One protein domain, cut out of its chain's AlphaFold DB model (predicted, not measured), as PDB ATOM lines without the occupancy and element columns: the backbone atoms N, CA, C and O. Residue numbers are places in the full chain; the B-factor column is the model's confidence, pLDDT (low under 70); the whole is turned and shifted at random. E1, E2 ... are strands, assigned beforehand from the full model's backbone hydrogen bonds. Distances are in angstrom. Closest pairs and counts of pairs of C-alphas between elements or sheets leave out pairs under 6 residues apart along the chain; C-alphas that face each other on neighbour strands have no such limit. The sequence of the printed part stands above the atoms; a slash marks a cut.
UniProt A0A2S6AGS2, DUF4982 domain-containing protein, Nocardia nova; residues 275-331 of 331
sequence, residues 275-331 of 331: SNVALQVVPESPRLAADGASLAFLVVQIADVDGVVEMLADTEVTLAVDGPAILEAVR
ATOM      1  N   SER A 275     -14.453  22.522  17.927       92.25
ATOM      2  CA  SER A 275     -14.010  21.345  18.689       92.25
ATOM      3  C   SER A 275     -14.262  21.495  20.195       92.25
ATOM      4  O   SER A 275     -14.710  20.539  20.838       92.25
ATOM      5  N   ASN A 276     -14.037  22.694  20.732       94.81
ATOM      6  CA  ASN A 276     -14.268  23.033  22.131       94.81
ATOM      7  C   ASN A 276     -15.708  23.504  22.337       94.81
ATOM      8  O   ASN A 276     -16.043  24.638  22.006       94.81
ATOM      9  N   VAL A 277     -16.525  22.632  22.925       96.75
ATOM     10  CA  VAL A 277     -17.874  22.952  23.397       96.75
ATOM     11  C   VAL A 277     -17.906  22.911  24.918       96.75
ATOM     12  O   VAL A 277     -17.191  22.119  25.535       96.75
ATOM     13  N   ALA A 278     -18.727  23.759  25.520       97.06
ATOM     14  CA  ALA A 278     -18.897  23.844  26.961       97.06
ATOM     15  C   ALA A 278     -20.369  24.060  27.314       97.06
ATOM     16  O   ALA A 278     -21.166  24.491  26.480       97.06
ATOM     17  N   LEU A 279     -20.713  23.763  28.566       97.44
ATOM     18  CA  LEU A 279     -22.014  24.112  29.114       97.44
ATOM     19  C   LEU A 279     -22.127  25.639  29.214       97.44
ATOM     20  O   LEU A 279     -21.268  26.291  29.805       97.44
ATOM     21  N   GLN A 280     -23.191  26.190  28.646       96.25
ATOM     22  CA  GLN A 280     -23.511  27.611  28.653       96.25
ATOM     23  C   GLN A 280     -24.914  27.818  29.209       96.25
ATOM     24  O   GLN A 280     -25.804  26.995  28.995       96.25
ATOM     25  N   VAL A 281     -25.105  28.938  29.903       95.00
ATOM     26  CA  VAL A 281     -26.409  29.390  30.395       95.00
ATOM     27  C   VAL A 281     -26.709  30.723  29.728       95.00
ATOM     28  O   VAL A 281     -25.999  31.702  29.954       95.00
ATOM     29  N   VAL A 282     -27.739  30.748  28.889       94.25
ATOM     30  CA  VAL A 282     -28.135  31.913  28.099       94.25
ATOM     31  C   VAL A 282     -29.458  32.446  28.651       94.25
ATOM     32  O   VAL A 282     -30.496  31.809  28.463       94.25
ATOM     33  N   PRO A 283     -29.452  33.583  29.369       93.25
ATOM     34  CA  PRO A 283     -30.680  34.176  29.874       93.25
ATOM     35  C   PRO A 283     -31.468  34.860  28.753       93.25
ATOM     36  O   PRO A 283     -30.882  35.552  27.922       93.25
ATOM     37  N   GLU A 284     -32.798  34.752  28.777       92.75
ATOM     38  CA  GLU A 284     -33.661  35.557  27.897       92.75
ATOM     39  C   GLU A 284     -33.567  37.059  28.221       92.75
ATOM     40  O   GLU A 284     -33.681  37.910  27.340       92.75
ATOM     41  N   SER A 285     -33.331  37.385  29.498       89.75
ATOM     42  CA  SER A 285     -33.154  38.745  29.995       89.75
ATOM     43  C   SER A 285     -32.079  38.779  31.082       89.75
ATOM     44  O   SER A 285     -32.150  38.009  32.042       89.75
ATOM     45  N   PRO A 286     -31.107  39.707  31.009       89.06
ATOM     46  CA  PRO A 286     -30.090  39.869  32.045       89.06
ATOM     47  C   PRO A 286     -30.624  40.564  33.309       89.06
ATOM     48  O   PRO A 286     -29.872  40.765  34.262       89.06
ATOM     49  N   ARG A 287     -31.886  41.015  33.311       91.19
ATOM     50  CA  ARG A 287     -32.504  41.743  34.426       91.19
ATOM     51  C   ARG A 287     -33.914  41.239  34.681       91.19
ATOM     52  O   ARG A 287     -34.691  41.058  33.745       91.19
ATOM     53  N   LEU A 288     -34.241  41.103  35.960       91.44
ATOM     54  CA  LEU A 288     -35.552  40.695  36.441       91.44
ATOM     55  C   LEU A 288     -36.045  41.696  37.485       91.44
ATOM     56  O   LEU A 288     -35.244  42.211  38.269       91.44
ATOM     57  N   ALA A 289     -37.344  41.988  37.493       94.19
ATOM     58  CA  ALA A 289     -37.929  42.791  38.557       94.19
ATOM     59  C   ALA A 289     -37.970  41.979  39.861       94.19
ATOM     60  O   ALA A 289     -38.323  40.802  39.867       94.19
ATOM     61  N   ALA A 290     -37.618  42.614  40.978       94.19
ATOM     62  CA  ALA A 290     -37.664  41.999  42.303       94.19
ATOM     63  C   ALA A 290     -39.079  42.097  42.909       94.19
ATOM     64  O   ALA A 290     -39.265  42.680  43.975       94.19
ATOM     65  N   ASP A 291     -40.082  41.582  42.195       94.94
ATOM     66  CA  ASP A 291     -41.506  41.649  42.563       94.94
ATOM     67  C   ASP A 291     -42.091  40.307  43.047       94.94
ATOM     68  O   ASP A 291     -43.236  40.256  43.492       94.94
ATOM     69  N   GLY A 292     -41.307  39.225  42.982       92.25
ATOM     70  CA  GLY A 292     -41.723  37.877  43.379       92.25
ATOM     71  C   GLY A 292     -42.663  37.172  42.392       92.25
ATOM     72  O   GLY A 292     -43.144  36.088  42.707       92.25
ATOM     73  N   ALA A 293     -42.929  37.762  41.224       93.38
ATOM     74  CA  ALA A 293     -43.802  37.201  40.189       93.38
ATOM     75  C   ALA A 293     -43.121  37.117  38.814       93.38
ATOM     76  O   ALA A 293     -43.505  36.299  37.977       93.38
ATOM     77  N   SER A 294     -42.122  37.961  38.574       94.50
ATOM     78  CA  SER A 294     -41.347  37.969  37.345       94.50
ATOM     79  C   SER A 294     -40.532  36.679  37.201       94.50
ATOM     80  O   SER A 294     -39.918  36.204  38.156       94.50
ATOM     81  N   LEU A 295     -40.495  36.132  35.984       93.88
ATOM     82  CA  LEU A 295     -39.703  34.955  35.620       93.88
ATOM     83  C   LEU A 295     -38.608  35.336  34.620       93.88
ATOM     84  O   LEU A 295     -38.800  36.241  33.811       93.88
ATOM     85  N   ALA A 296     -37.481  34.628  34.685       92.50
ATOM     86  CA  ALA A 296     -36.444  34.644  33.660       92.50
ATOM     87  C   ALA A 296     -36.189  33.210  33.187       92.50
ATOM     88  O   ALA A 296     -35.812  32.347  33.985       92.50
ATOM     89  N   PHE A 297     -36.370  32.955  31.895       94.06
ATOM     90  CA  PHE A 297     -36.000  31.690  31.271       94.06
ATOM     91  C   PHE A 297     -34.501  31.668  30.954       94.06
ATOM     92  O   PHE A 297     -33.944  32.603  30.372       94.06
ATOM     93  N   LEU A 298     -33.845  30.582  31.360       93.94
ATOM     94  CA  LEU A 298     -32.422  30.342  31.147       93.94
ATOM     95  C   LEU A 298     -32.261  29.122  30.238       93.94
ATOM     96  O   LEU A 298     -32.567  28.002  30.648       93.94
ATOM     97  N   VAL A 299     -31.772  29.324  29.016       94.44
ATOM     98  CA  VAL A 299     -31.454  28.219  28.105       94.44
ATOM     99  C   VAL A 299     -30.111  27.631  28.513       94.44
ATOM    100  O   VAL A 299     -29.085  28.310  28.483       94.44
ATOM    101  N   VAL A 300     -30.114  26.359  28.901       94.81
ATOM    102  CA  VAL A 300     -28.896  25.605  29.201       94.81
ATOM    103  C   VAL A 300     -28.519  24.793  27.967       94.81
ATOM    104  O   VAL A 300     -29.286  23.938  27.535       94.81
ATOM    105  N   GLN A 301     -27.346  25.057  27.394       95.69
ATOM    106  CA  GLN A 301     -26.916  24.463  26.125       95.69
ATOM    107  C   GLN A 301     -25.457  24.003  26.164       95.69
ATOM    108  O   GLN A 301     -24.650  24.552  26.911       95.69
ATOM    109  N   ILE A 302     -25.102  23.015  25.339       97.50
ATOM    110  CA  ILE A 302     -23.706  22.636  25.089       97.50
ATOM    111  C   ILE A 302     -23.313  23.197  23.726       97.50
ATOM    112  O   ILE A 302     -23.742  22.693  22.687       97.50
ATOM    113  N   ALA A 303     -22.520  24.262  23.737       97.94
ATOM    114  CA  ALA A 303     -22.194  25.030  22.544       97.94
ATOM    115  C   ALA A 303     -20.721  25.444  22.522       97.94
ATOM    116  O   ALA A 303     -20.031  25.406  23.546       97.94
ATOM    117  N   ASP A 304     -20.231  25.810  21.342       97.88
ATOM    118  CA  ASP A 304     -18.903  26.402  21.188       97.88
ATOM    119  C   ASP A 304     -18.868  27.883  21.605       97.88
ATOM    120  O   ASP A 304     -19.859  28.453  22.064       97.88
ATOM    121  N   VAL A 305     -17.701  28.517  21.462       96.19
ATOM    122  CA  VAL A 305     -17.476  29.914  21.876       96.19
ATOM    123  C   VAL A 305     -18.347  30.919  21.113       96.19
ATOM    124  O   VAL A 305     -18.595  32.005  21.630       96.19
ATOM    125  N   ASP A 306     -18.806  30.553  19.914       96.19
ATOM    126  CA  ASP A 306     -19.645  31.376  19.042       96.19
ATOM    127  C   ASP A 306     -21.146  31.109  19.282       96.19
ATOM    128  O   ASP A 306     -22.004  31.692  18.617       96.19
ATOM    129  N   GLY A 307     -21.480  30.234  20.240       96.31
ATOM    130  CA  GLY A 307     -22.850  29.875  20.602       96.31
ATOM    131  C   GLY A 307     -23.482  28.814  19.697       96.31
ATOM    132  O   GLY A 307     -24.691  28.597  19.776       96.31
ATOM    133  N   VAL A 308     -22.704  28.129  18.850       97.88
ATOM    134  CA  VAL A 308     -23.212  27.046  18.000       97.88
ATOM    135  C   VAL A 308     -23.401  25.785  18.842       97.88
ATOM    136  O   VAL A 308     -22.438  25.192  19.332       97.88
ATOM    137  N   VAL A 309     -24.659  25.370  19.007       97.38
ATOM    138  CA  VAL A 309     -25.044  24.187  19.790       97.38
ATOM    139  C   VAL A 309     -24.623  22.900  19.080       97.38
ATOM    140  O   VAL A 309     -24.953  22.693  17.912       97.38
ATOM    141  N   GLU A 310     -23.949  22.004  19.803       97.25
ATOM    142  CA  GLU A 310     -23.640  20.654  19.327       97.25
ATOM    143  C   GLU A 310     -24.799  19.702  19.639       97.25
ATOM    144  O   GLU A 310     -25.027  19.338  20.791       97.25
ATOM    145  N   MET A 311     -25.514  19.258  18.602       95.25
ATOM    146  CA  MET A 311     -26.799  18.565  18.758       95.25
ATOM    147  C   MET A 311     -26.704  17.181  19.398       95.25
ATOM    148  O   MET A 311     -27.715  16.666  19.873       95.25
ATOM    149  N   LEU A 312     -25.530  16.543  19.357       95.31
ATOM    150  CA  LEU A 312     -25.322  15.198  19.906       95.31
ATOM    151  C   LEU A 312     -24.540  15.195  21.222       95.31
ATOM    152  O   LEU A 312     -24.200  14.122  21.722       95.31
ATOM    153  N   ALA A 313     -24.239  16.370  21.778       94.75
ATOM    154  CA  ALA A 313     -23.676  16.467  23.113       94.75
ATOM    155  C   ALA A 313     -24.782  16.289  24.162       94.75
ATOM    156  O   ALA A 313     -25.827  16.930  24.092       94.75
ATOM    157  N   ASP A 314     -24.532  15.428  25.144       92.88
ATOM    158  CA  ASP A 314     -25.445  15.144  26.251       92.88
ATOM    159  C   ASP A 314     -24.629  14.967  27.537       92.88
ATOM    160  O   ASP A 314     -23.538  14.383  27.521       92.88
ATOM    161  N   THR A 315     -25.116  15.519  28.647       93.62
ATOM    162  CA  THR A 315     -24.446  15.440  29.947       93.62
ATOM    163  C   THR A 315     -25.418  15.674  31.101       93.62
ATOM    164  O   THR A 315     -26.432  16.354  30.957       93.62
ATOM    165  N   GLU A 316     -25.098  15.130  32.274       94.62
ATOM    166  CA  GLU A 316     -25.855  15.412  33.493       94.62
ATOM    167  C   GLU A 316     -25.503  16.822  33.991       94.62
ATOM    168  O   GLU A 316     -24.336  17.134  34.227       94.62
ATOM    169  N   VAL A 317     -26.513  17.679  34.154       93.31
ATOM    170  CA  VAL A 317     -26.338  19.063  34.613       93.31
ATOM    171  C   VAL A 317     -26.873  19.213  36.033       93.31
ATOM    172  O   VAL A 317     -28.000  18.820  36.332       93.31
ATOM    173  N   THR A 318     -26.074  19.833  36.901       93.38
ATOM    174  CA  THR A 318     -26.503  20.283  38.231       93.38
ATOM    175  C   THR A 318     -26.586  21.803  38.232       93.38
ATOM    176  O   THR A 318     -25.610  22.473  37.901       93.38
ATOM    177  N   LEU A 319     -27.744  22.341  38.611       91.75
ATOM    178  CA  LEU A 319     -27.971  23.779  38.730       91.75
ATOM    179  C   LEU A 319     -27.987  24.180  40.207       91.75
ATOM    180  O   LEU A 319     -28.629  23.523  41.026       91.75
ATOM    181  N   ALA A 320     -27.303  25.274  40.524       92.19
ATOM    182  CA  ALA A 320     -27.350  25.932  41.823       92.19
ATOM    183  C   ALA A 320     -27.676  27.411  41.604       92.19
ATOM    184  O   ALA A 320     -27.136  28.036  40.693       92.19
ATOM    185  N   VAL A 321     -28.569  27.950  42.430       92.75
ATOM    186  CA  VAL A 321     -28.949  29.365  42.417       92.75
ATOM    187  C   VAL A 321     -28.485  29.975  43.729       92.75
ATOM    188  O   VAL A 321     -28.773  29.432  44.794       92.75
ATOM    189  N   ASP A 322     -27.758  31.084  43.633       94.25
ATOM    190  CA  ASP A 322     -27.346  31.909  44.766       94.25
ATOM    191  C   ASP A 322     -27.923  33.321  44.605       94.25
ATOM    192  O   ASP A 322     -28.024  33.839  43.489       94.25
ATOM    193  N   GLY A 323     -28.314  33.940  45.719       93.44
ATOM    194  CA  GLY A 323     -28.974  35.247  45.750       93.44
ATOM    195  C   GLY A 323     -30.510  35.207  45.847       93.44
ATOM    196  O   GLY A 323     -31.105  34.160  46.107       93.44
ATOM    197  N   PRO A 324     -31.178  36.368  45.696       92.50
ATOM    198  CA  PRO A 324     -32.606  36.542  45.975       92.50
ATOM    199  C   PRO A 324     -33.495  36.082  44.806       92.50
ATOM    200  O   PRO A 324     -34.308  36.846  44.290       92.50
ATOM    201  N   ALA A 325     -33.325  34.834  44.374       93.19
ATOM    202  CA  ALA A 325     -34.128  34.187  43.341       93.19
ATOM    203  C   ALA A 325     -34.305  32.699  43.668       93.19
ATOM    204  O   ALA A 325     -33.522  32.119  44.421       93.19
ATOM    205  N   ILE A 326     -35.326  32.070  43.087       92.88
ATOM    206  CA  ILE A 326     -35.599  30.642  43.264       92.88
ATOM    207  C   ILE A 326     -35.667  29.930  41.915       92.88
ATOM    208  O   ILE A 326     -36.147  30.479  40.926       92.88
ATOM    209  N   LEU A 327     -35.173  28.691  41.878       93.50
ATOM    210  CA  LEU A 327     -35.323  27.817  40.719       93.50
ATOM    211  C   LEU A 327     -36.724  27.197  40.736       93.50
ATOM    212  O   LEU A 327     -36.959  26.212  41.436       93.50
ATOM    213  N   GLU A 328     -37.641  27.763  39.956       93.31
ATOM    214  CA  GLU A 328     -39.032  27.293  39.888       93.31
ATOM    215  C   GLU A 328     -39.166  25.919  39.216       93.31
ATOM    216  O   GLU A 328     -39.865  25.019  39.696       93.31
ATOM    217  N   ALA A 329     -38.480  25.723  38.086       91.00
ATOM    218  CA  ALA A 329     -38.570  24.496  37.308       91.00
ATOM    219  C   ALA A 329     -37.323  24.248  36.452       91.00
ATOM    220  O   ALA A 329     -36.592  25.166  36.098       91.00
ATOM    221  N   VAL A 330     -37.141  22.980  36.085       89.56
ATOM    222  CA  VAL A 330     -36.237  22.510  35.027       89.56
ATOM    223  C   VAL A 330     -37.079  21.625  34.115       89.56
ATOM    224  O   VAL A 330     -37.954  20.905  34.613       89.56
ATOM    225  N   ARG A 331     -36.864  21.711  32.804       74.06
ATOM    226  CA  ARG A 331     -37.549  20.892  31.805       74.06
ATOM    227  C   ARG A 331     -36.559  20.331  30.808       74.06
ATOM    228  O   ARG A 331     -35.574  21.044  30.531       74.06
TER     229      ARG A 331
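What this domain is: This is residues 275 to 331 of the 331 residues of the protein "DUF4982 domain-containing protein" of Nocardia nova (UniProt A0A2S6AGS2). There is little regular structure here: one long two-strand hairpin, E1 and E2, with a wide loop at its tip, and a tail, residues 304 to 331, that turns and runs back along one side of the hairpin in a loose loop. The printed part has 57 residues with no named helix and two antiparallel strands, E1 then E2; the class is all strand, with under half of the residues in named elements. The whole is loose, with a radius of gyration of the C-alphas of 13.4 A, and elongated, spanning 41 by 22 by 18 A.

How they stand to each other: Look first at E1, residues 278 to 283, and E2, residues 298 to 303: they form a hairpin, antiparallel at 153 degrees. Their C-alphas 283 and 298 face each other at 4.4 A. N 280 and O 301, 2.8 A apart, are within hydrogen-bond range.

Where its parts are: Find C-alpha 278 at (-18.897, 23.844, 26.961); from there E1 runs 15.9 A to Pro 283. E2 runs 14.4 A from Leu 298 to C-alpha 303 at (-22.194, 25.030, 22.544).

The domain as a whole: The C-alphas farthest apart, of Ser 275 and Asp 291, are 41.7 A apart. The link from E1 to E2, 14 residues, is long. The printed part has no cut, and no printed residue is under 70 in pLDDT.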